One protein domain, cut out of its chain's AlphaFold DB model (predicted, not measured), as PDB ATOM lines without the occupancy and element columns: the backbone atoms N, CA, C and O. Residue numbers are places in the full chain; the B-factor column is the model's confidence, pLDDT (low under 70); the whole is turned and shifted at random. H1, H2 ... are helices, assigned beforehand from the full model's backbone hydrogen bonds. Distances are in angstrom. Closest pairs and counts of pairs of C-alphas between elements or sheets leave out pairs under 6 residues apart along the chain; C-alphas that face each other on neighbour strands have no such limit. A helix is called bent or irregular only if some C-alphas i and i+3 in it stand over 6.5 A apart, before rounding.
ATOM      1  N   PRO A 127     -29.421 -30.074 -41.338       90.19
ATOM      2  CA  PRO A 127     -30.146 -29.796 -40.097       90.19
ATOM      3  C   PRO A 127     -29.222 -29.664 -38.884       90.19
ATOM      4  O   PRO A 127     -29.380 -28.741 -38.087       90.19
ATOM      5  N   GLU A 128     -28.230 -30.544 -38.767       89.38
ATOM      6  CA  GLU A 128     -27.245 -30.516 -37.686       89.38
ATOM      7  C   GLU A 128     -26.381 -29.250 -37.741       89.38
ATOM      8  O   GLU A 128     -26.240 -28.560 -36.733       89.38
ATOM      9  N   TYR A 129     -25.909 -28.859 -38.927       91.94
ATOM     10  CA  TYR A 129     -25.216 -27.588 -39.146       91.94
ATOM     11  C   TYR A 129     -26.070 -26.387 -38.718       91.94
ATOM     12  O   TYR A 129     -25.613 -25.544 -37.946       91.94
ATOM     13  N   LYS A 130     -27.333 -26.322 -39.163       92.00
ATOM     14  CA  LYS A 130     -28.260 -25.240 -38.787       92.00
ATOM     15  C   LYS A 130     -28.490 -25.202 -37.275       92.00
ATOM     16  O   LYS A 130     -28.555 -24.118 -36.693       92.00
ATOM     17  N   ARG A 131     -28.573 -26.369 -36.627       91.19
ATOM     18  CA  ARG A 131     -28.700 -26.487 -35.168       91.19
ATOM     19  C   ARG A 131     -27.468 -25.930 -34.459       91.19
ATOM     20  O   ARG A 131     -27.633 -25.170 -33.514       91.19
ATOM     21  N   ILE A 132     -26.261 -26.233 -34.936       91.94
ATOM     22  CA  ILE A 132     -25.015 -25.685 -34.378       91.94
ATOM     23  C   ILE A 132     -24.962 -24.164 -34.563       91.94
ATOM     24  O   ILE A 132     -24.734 -23.432 -33.601       91.94
ATOM     25  N   CYS A 133     -25.231 -23.670 -35.773       91.88
ATOM     26  CA  CYS A 133     -25.200 -22.239 -36.074       91.88
ATOM     27  C   CYS A 133     -26.219 -21.438 -35.253       91.88
ATOM     28  O   CYS A 133     -25.895 -20.346 -34.793       91.88
ATOM     29  N   LYS A 134     -27.411 -21.993 -34.989       91.81
ATOM     30  CA  LYS A 134     -28.453 -21.361 -34.160       91.81
ATOM     31  C   LYS A 134     -27.950 -20.945 -32.773       91.81
ATOM     32  O   LYS A 134     -28.352 -19.894 -32.282       91.81
ATOM     33  N   TYR A 135     -27.103 -21.760 -32.149       92.19
ATOM     34  CA  TYR A 135     -26.601 -21.538 -30.787       92.19
ATOM     35  C   TYR A 135     -25.130 -21.086 -30.759       92.19
ATOM     36  O   TYR A 135     -24.537 -20.941 -29.693       92.19
ATOM     37  N   TYR A 136     -24.531 -20.827 -31.924       91.81
ATOM     38  CA  TYR A 136     -23.108 -20.517 -32.050       91.81
ATOM     39  C   TYR A 136     -22.693 -19.249 -31.293       91.81
ATOM     40  O   TYR A 136     -21.695 -19.266 -30.577       91.81
ATOM     41  N   PHE A 137     -23.465 -18.163 -31.397       90.19
ATOM     42  CA  PHE A 137     -23.140 -16.910 -30.703       90.19
ATOM     43  C   PHE A 137     -23.327 -16.981 -29.181       90.19
ATOM     44  O   PHE A 137     -22.764 -16.147 -28.485       90.19
ATOM     45  N   LEU A 138     -24.034 -17.988 -28.652       88.31
ATOM     46  CA  LEU A 138     -24.091 -18.227 -27.203       88.31
ATOM     47  C   LEU A 138     -22.771 -18.802 -26.687       88.31
ATOM     48  O   LEU A 138     -22.231 -18.341 -25.689       88.31
ATOM     49  N   ALA A 139     -22.215 -19.773 -27.413       88.50
ATOM     50  CA  ALA A 139     -20.911 -20.350 -27.097       88.50
ATOM     51  C   ALA A 139     -19.742 -19.404 -27.439       88.50
ATOM     52  O   ALA A 139     -18.654 -19.522 -26.873       88.50
ATOM     53  N   PHE A 140     -19.946 -18.478 -28.382       88.88
ATOM     54  CA  PHE A 140     -18.924 -17.558 -28.887       88.88
ATOM     55  C   PHE A 140     -19.458 -16.121 -29.061       88.88
ATOM     56  O   PHE A 140     -19.542 -15.634 -30.193       88.88
ATOM     57  N   PRO A 141     -19.755 -15.395 -27.969       83.44
ATOM     58  CA  PRO A 141     -20.387 -14.071 -28.034       83.44
ATOM     59  C   PRO A 141     -19.512 -13.001 -28.702       83.44
ATOM     60  O   PRO A 141     -20.019 -12.085 -29.341       83.44
ATOM     61  N   LYS A 142     -18.180 -13.141 -28.625       84.44
ATOM     62  CA  LYS A 142     -17.216 -12.207 -29.237       84.44
ATOM     63  C   LYS A 142     -17.048 -12.391 -30.753       84.44
ATOM     64  O   LYS A 142     -16.393 -11.575 -31.399       84.44
ATOM     65  N   ARG A 143     -17.574 -13.473 -31.345       84.25
ATOM     66  CA  ARG A 143     -17.406 -13.745 -32.782       84.25
ATOM     67  C   ARG A 143     -18.473 -13.023 -33.602       84.25
ATOM     68  O   ARG A 143     -19.637 -12.990 -33.229       84.25
ATOM     69  N   LYS A 144     -18.066 -12.469 -34.749       76.44
ATOM     70  CA  LYS A 144     -18.932 -11.646 -35.611       76.44
ATOM     71  C   LYS A 144     -19.667 -12.439 -36.699       76.44
ATOM     72  O   LYS A 144     -20.740 -12.022 -37.118       76.44
ATOM     73  N   ALA A 145     -19.115 -13.572 -37.139       85.69
ATOM     74  CA  ALA A 145     -19.644 -14.359 -38.253       85.69
ATOM     75  C   ALA A 145     -19.839 -15.835 -37.886       85.69
ATOM     76  O   ALA A 145     -19.097 -16.392 -37.066       85.69
ATOM     77  N   LEU A 146     -20.828 -16.458 -38.530       87.69
ATOM     78  CA  LEU A 146     -21.068 -17.894 -38.448       87.69
ATOM     79  C   LEU A 146     -19.969 -18.672 -39.193       87.69
ATOM     80  O   LEU A 146     -19.424 -18.184 -40.187       87.69
ATOM     81  N   PRO A 147     -19.626 -19.884 -38.730       88.00
ATOM     82  CA  PRO A 147     -18.677 -20.736 -39.432       88.00
ATOM     83  C   PRO A 147     -19.274 -21.214 -40.765       88.00
ATOM     84  O   PRO A 147     -20.442 -21.587 -40.832       88.00
ATOM     85  N   LYS A 148     -18.460 -21.240 -41.828       88.56
ATOM     86  CA  LYS A 148     -18.877 -21.762 -43.140       88.56
ATOM     87  C   LYS A 148     -19.129 -23.269 -43.070       88.56
ATOM     88  O   LYS A 148     -18.349 -23.988 -42.446       88.56
ATOM     89  N   TYR A 149     -20.167 -23.742 -43.761       85.38
ATOM     90  CA  TYR A 149     -20.509 -25.166 -43.836       85.38
ATOM     91  C   TYR A 149     -19.294 -26.030 -44.241       85.38
ATOM     92  O   TYR A 149     -18.625 -25.724 -45.235       85.38
ATOM     93  N   PRO A 150     -18.985 -27.115 -43.508       84.19
ATOM     94  CA  PRO A 150     -17.822 -27.935 -43.802       84.19
ATOM     95  C   PRO A 150     -18.099 -28.880 -44.968       84.19
ATOM     96  O   PRO A 150     -18.651 -29.967 -44.798       84.19
ATOM     97  N   ARG A 151     -17.625 -28.500 -46.160       78.00
ATOM     98  CA  ARG A 151     -17.740 -29.301 -47.393       78.00
ATOM     99  C   ARG A 151     -17.244 -30.745 -47.231       78.00
ATOM    100  O   ARG A 151     -17.782 -31.648 -47.860       78.00
ATOM    101  N   PHE A 152     -16.243 -30.960 -46.377       77.00
ATOM    102  CA  PHE A 152     -15.608 -32.261 -46.156       77.00
ATOM    103  C   PHE A 152     -16.078 -32.997 -44.888       77.00
ATOM    104  O   PHE A 152     -15.459 -33.988 -44.511       77.00
ATOM    105  N   GLY A 153     -17.149 -32.535 -44.233       83.88
ATOM    106  CA  GLY A 153     -17.712 -33.172 -43.040       83.88
ATOM    107  C   GLY A 153     -17.041 -32.779 -41.720       83.88
ATOM    108  O   GLY A 153     -16.418 -31.723 -41.606       83.88
ATOM    109  N   TRP A 154     -17.207 -33.620 -40.699       83.81
ATOM    110  CA  TRP A 154     -16.662 -33.409 -39.359       83.81
ATOM    111  C   TRP A 154     -15.131 -33.338 -39.391       83.81
ATOM    112  O   TRP A 154     -14.455 -34.306 -39.730       83.81
ATOM    113  N   ASN A 155     -14.584 -32.194 -38.987       86.00
ATOM    114  CA  ASN A 155     -13.158 -32.003 -38.742       86.00
ATOM    115  C   ASN A 155     -12.920 -31.587 -37.283       86.00
ATOM    116  O   ASN A 155     -13.868 -31.338 -36.536       86.00
ATOM    117  N   GLU A 156     -11.655 -31.502 -36.879       85.38
ATOM    118  CA  GLU A 156     -11.273 -31.186 -35.498       85.38
ATOM    119  C   GLU A 156     -11.854 -29.846 -35.014       85.38
ATOM    120  O   GLU A 156     -12.352 -29.723 -33.895       85.38
ATOM    121  N   THR A 157     -11.895 -28.849 -35.898       87.44
ATOM    122  CA  THR A 157     -12.498 -27.542 -35.619       87.44
ATOM    123  C   THR A 157     -13.996 -27.650 -35.336       87.44
ATOM    124  O   THR A 157     -14.484 -27.083 -34.359       87.44
ATOM    125  N   TRP A 158     -14.735 -28.393 -36.159       89.56
ATOM    126  CA  TRP A 158     -16.177 -28.574 -36.000       89.56
ATOM    127  C   TRP A 158     -16.535 -29.416 -34.777       89.56
ATOM    128  O   TRP A 158     -17.509 -29.086 -34.103       89.56
ATOM    129  N   LYS A 159     -15.720 -30.421 -34.424       88.75
ATOM    130  CA  LYS A 159     -15.868 -31.172 -33.164       88.75
ATOM    131  C   LYS A 159     -15.770 -30.241 -31.950       88.75
ATOM    132  O   LYS A 159     -16.652 -30.263 -31.094       88.75
ATOM    133  N   LYS A 160     -14.767 -29.354 -31.923       90.81
ATOM    134  CA  LYS A 160     -14.583 -28.357 -30.852       90.81
ATOM    135  C   LYS A 160     -15.727 -27.345 -30.781       90.81
ATOM    136  O   LYS A 160     -16.167 -26.985 -29.691       90.81
ATOM    137  N   ILE A 161     -16.224 -26.881 -31.932       91.62
ATOM    138  CA  ILE A 161     -17.396 -25.992 -31.983       91.62
ATOM    139  C   ILE A 161     -18.616 -26.712 -31.407       91.62
ATOM    140  O   ILE A 161     -19.285 -26.162 -30.537       91.62
ATOM    141  N   TYR A 162     -18.884 -27.939 -31.854       91.44
ATOM    142  CA  TYR A 162     -20.028 -28.716 -31.389       91.44
ATOM    143  C   TYR A 162     -19.993 -28.940 -29.880       91.44
ATOM    144  O   TYR A 162     -20.984 -28.649 -29.224       91.44
ATOM    145  N   GLN A 163     -18.854 -29.347 -29.315       92.75
ATOM    146  CA  GLN A 163     -18.697 -29.541 -27.867       92.75
ATOM    147  C   GLN A 163     -19.068 -28.295 -27.054       92.75
ATOM    148  O   GLN A 163     -19.740 -28.406 -26.034       92.75
ATOM    149  N   LYS A 164     -18.685 -27.098 -27.517       92.06
ATOM    150  CA  LYS A 164     -19.021 -25.839 -26.830       92.06
ATOM    151  C   LYS A 164     -20.475 -25.412 -27.022       92.06
ATOM    152  O   LYS A 164     -21.039 -24.742 -26.165       92.06
ATOM    153  N   VAL A 165     -21.077 -25.776 -28.151       92.06
ATOM    154  CA  VAL A 165     -22.463 -25.429 -28.482       92.06
ATOM    155  C   VAL A 165     -23.465 -26.425 -27.874       92.06
ATOM    156  O   VAL A 165     -24.597 -26.052 -27.571       92.06
ATOM    157  N   TYR A 166     -23.056 -27.675 -27.657       91.56
ATOM    158  CA  TYR A 166     -23.904 -28.777 -27.196       91.56
ATOM    159  C   TYR A 166     -24.692 -28.485 -25.903       91.56
ATOM    160  O   TYR A 166     -25.900 -28.733 -25.898       91.56
ATOM    161  N   PRO A 167     -24.116 -27.863 -24.853       92.50
ATOM    162  CA  PRO A 167     -24.875 -27.521 -23.647       92.50
ATOM    163  C   PRO A 167     -26.070 -26.597 -23.924       92.50
ATOM    164  O   PRO A 167     -27.145 -26.767 -23.355       92.50
ATOM    165  N   PHE A 168     -25.917 -25.649 -24.854       90.50
ATOM    166  CA  PHE A 168     -26.995 -24.741 -25.253       90.50
ATOM    167  C   PHE A 168     -28.037 -25.433 -26.129       90.50
ATOM    168  O   PHE A 168     -29.211 -25.081 -26.087       90.50
ATOM    169  N   ILE A 169     -27.627 -26.435 -26.905       88.44
ATOM    170  CA  ILE A 169     -28.540 -27.251 -27.705       88.44
ATOM    171  C   ILE A 169     -29.516 -28.044 -26.818       88.44
ATOM    172  O   ILE A 169     -30.674 -28.210 -27.204       88.44
ATOM    173  N   CYS A 170     -29.049 -28.545 -25.674       86.56
ATOM    174  CA  CYS A 170     -29.839 -29.350 -24.737       86.56
ATOM    175  C   CYS A 170     -30.684 -28.507 -23.767       86.56
ATOM    176  O   CYS A 170     -31.482 -29.051 -23.007       86.56
ATOM    177  N   ARG A 171     -30.517 -27.180 -23.776       89.06
ATOM    178  CA  ARG A 171     -31.191 -26.263 -22.856       89.06
ATOM    179  C   ARG A 171     -32.560 -25.838 -23.398       89.06
ATOM    180  O   ARG A 171     -32.685 -25.419 -24.547       89.06
ATOM    181  N   ASN A 172     -33.575 -25.867 -22.530       77.38
ATOM    182  CA  ASN A 172     -34.962 -25.524 -22.888       77.38
ATOM    183  C   ASN A 172     -35.370 -24.082 -22.528       77.38
ATOM    184  O   ASN A 172     -36.381 -23.590 -23.023       77.38
ATOM    185  N   LYS A 173     -34.599 -23.384 -21.682       84.12
ATOM    186  CA  LYS A 173     -34.891 -22.012 -21.225       84.12
ATOM    187  C   LYS A 173     -33.708 -21.087 -21.499       84.12
ATOM    188  O   LYS A 173     -32.592 -21.419 -21.116       84.12
ATOM    189  N   PHE A 174     -33.975 -19.930 -22.099       88.94
ATOM    190  CA  PHE A 174     -32.974 -18.914 -22.445       88.94
ATOM    191  C   PHE A 174     -33.376 -17.547 -21.888       88.94
ATOM    192  O   PHE A 174     -34.569 -17.213 -21.891       88.94
ATOM    193  N   SER A 175     -32.394 -16.761 -21.447       88.25
ATOM    194  CA  SER A 175     -32.577 -15.370 -21.026       88.25
ATOM    195  C   SER A 175     -32.988 -14.475 -22.206       88.25
ATOM    196  O   SER A 175     -32.964 -14.887 -23.371       88.25
ATOM    197  N   LYS A 176     -33.397 -13.233 -21.920       85.94
ATOM    198  CA  LYS A 176     -33.774 -12.256 -22.956       85.94
ATOM    199  C   LYS A 176     -32.603 -11.963 -23.907       85.94
ATOM    200  O   LYS A 176     -32.792 -11.996 -25.120       85.94
ATOM    201  N   GLU A 177     -31.405 -11.790 -23.358       86.38
ATOM    202  CA  GLU A 177     -30.160 -11.543 -24.100       86.38
ATOM    203  C   GLU A 177     -29.755 -12.749 -24.966       86.38
ATOM    204  O   GLU A 177     -29.410 -12.611 -26.139       86.38
ATOM    205  N   GLU A 178     -29.876 -13.969 -24.434       88.06
ATOM    206  CA  GLU A 178     -29.582 -15.193 -25.188       88.06
ATOM    207  C   GLU A 178     -30.553 -15.377 -26.370       88.06
ATOM    208  O   GLU A 178     -30.154 -15.792 -27.463       88.06
ATOM    209  N   LYS A 179     -31.837 -15.035 -26.189       87.81
ATOM    210  CA  LYS A 179     -32.833 -15.063 -27.275       87.81
ATOM    211  C   LYS A 179     -32.484 -14.084 -28.398       87.81
ATOM    212  O   LYS A 179     -32.691 -14.414 -29.568       87.81
ATOM    213  N   GLU A 180     -31.932 -12.922 -28.063       88.44
ATOM    214  CA  GLU A 180     -31.482 -11.928 -29.039       88.44
ATOM    215  C   GLU A 180     -30.285 -12.437 -29.858       88.44
ATOM    216  O   GLU A 180     -30.293 -12.361 -31.089       88.44
ATOM    217  N   LEU A 181     -29.317 -13.092 -29.209       87.00
ATOM    218  CA  LEU A 181     -28.195 -13.747 -29.891       87.00
ATOM    219  C   LEU A 181     -28.651 -14.883 -30.824       87.00
ATOM    220  O   LEU A 181     -28.138 -15.014 -31.940       87.00
ATOM    221  N   ILE A 182     -29.649 -15.677 -30.417       88.00
ATOM    222  CA  ILE A 182     -30.257 -16.709 -31.273       88.00
ATOM    223  C   ILE A 182     -30.960 -16.072 -32.483       88.00
ATOM    224  O   ILE A 182     -30.876 -16.601 -33.596       88.00
ATOM    225  N   LYS A 183     -31.665 -14.949 -32.294       88.25
ATOM    226  CA  LYS A 183     -32.332 -14.220 -33.386       88.25
ATOM    227  C   LYS A 183     -31.305 -13.712 -34.402       88.25
ATOM    228  O   LYS A 183     -31.438 -14.012 -35.588       88.25
ATOM    229  N   LYS A 184     -30.226 -13.086 -33.926       86.75
ATOM    230  CA  LYS A 184     -29.090 -12.645 -34.750       86.75
ATOM    231  C   LYS A 184     -28.461 -13.797 -35.540       86.75
ATOM    232  O   LYS A 184     -28.172 -13.651 -36.726       86.75
ATOM    233  N   ALA A 185     -28.287 -14.966 -34.915       85.56
ATOM    234  CA  ALA A 185     -27.787 -16.159 -35.602       85.56
ATOM    235  C   ALA A 185     -28.719 -16.614 -36.737       85.56
ATOM    236  O   ALA A 185     -28.252 -16.956 -37.821       85.56
ATOM    237  N   LYS A 186     -30.040 -16.602 -36.517       86.31
ATOM    238  CA  LYS A 186     -31.029 -16.966 -37.546       86.31
ATOM    239  C   LYS A 186     -31.039 -15.996 -38.725       86.31
ATOM    240  O   LYS A 186     -31.164 -16.444 -39.860       86.31
ATOM    241  N   GLU A 187     -30.905 -14.700 -38.468       86.81
ATOM    242  CA  GLU A 187     -30.833 -13.671 -39.513       86.81
ATOM    243  C   GLU A 187     -29.548 -13.792 -40.338       86.81
ATOM    244  O   GLU A 187     -29.599 -13.730 -41.564       86.81
ATOM    245  N   ALA A 188     -28.415 -14.071 -39.688       83.56
ATOM    246  CA  ALA A 188     -27.139 -14.307 -40.362       83.56
ATOM    247  C   ALA A 188     -27.120 -15.575 -41.239       83.56
ATOM    248  O   ALA A 188     -26.277 -15.673 -42.118       83.56
ATOM    249  N   MET A 189     -28.026 -16.536 -41.013       82.19
ATOM    250  CA  MET A 189     -28.178 -17.732 -41.859       82.19
ATOM    251  C   MET A 189     -29.070 -17.519 -43.091       82.19
ATOM    252  O   MET A 189     -29.101 -18.393 -43.954       82.19
ATOM    253  N   LYS A 190     -29.857 -16.434 -43.138       79.44
ATOM    254  CA  LYS A 190     -30.742 -16.108 -44.274       79.44
ATOM    255  C   LYS A 190     -30.039 -15.299 -45.369       79.44
ATOM    256  O   LYS A 190     -30.567 -15.225 -46.473       79.44
TER     257      LYS A 190
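AT A GLANCE: This is residues 127 to 190 of the 191 residues of an uncharacterized protein of candidate division WWE3 bacterium RIFOXYD1_FULL_39_9 (UniProt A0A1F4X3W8). Three helices make up the main body, with H1 in the middle between H2, which crosses it, and H3, which packs on part of it from the other side. A long loop, residues 140 to 155, swings away from the end of H1 and comes round to the beginning of H2. The printed part has 64 residues, with three named helices in the order H1, H2, H3 and no named strand, and the class is all helix. The whole is compact, with a radius of gyration of the C-alphas of 11.3 A, and only just elongated, spanning 35 by 23 by 23 A.

HOW THE PARTS SIT: H1, residues 127 to 139, touches H2, residues 156 to 169; the closest C-alphas, those of Ala 139 and Val 165, are 5.5 A apart. Their lines are about perpendicular, at 77 degrees. H1 touches H3, residues 176 to 188, with residues 133 to 138 alone; the closest C-alphas, those of Lys 134 and Ala 185, are 5.4 A apart. These two run opposite ways at a steep tilt of 47 degrees. H2 and H3 are apart. Every O i to N i+4 pair is within hydrogen-bond range in H3, against 6 of 9 in H1 and 8 of 10 in H2.

IN THESE COORDINATES: H1 begins at C-alpha 127 (-30.146, -29.796, -40.097) and is 18.5 A long; it is irregular, with C-alphas 134 and 137 7.7 A apart. H2 is 19.3 A long and only just irregular, with C-alphas 164 and 167 6.9 A apart. H3 is 18.7 A long and ends at C-alpha 188 (-27.139, -14.307, -40.362).

THE WHOLE: The two C-alphas farthest apart, those of Phe 152 and Lys 176, are 35.6 A apart. The printed part has no cut. The link from H1 to H2 is long, with 16 residues, and that from H2 to H3 is short, with 6. The mean pLDDT of the printed part is 87.4, and no printed residue is under 70.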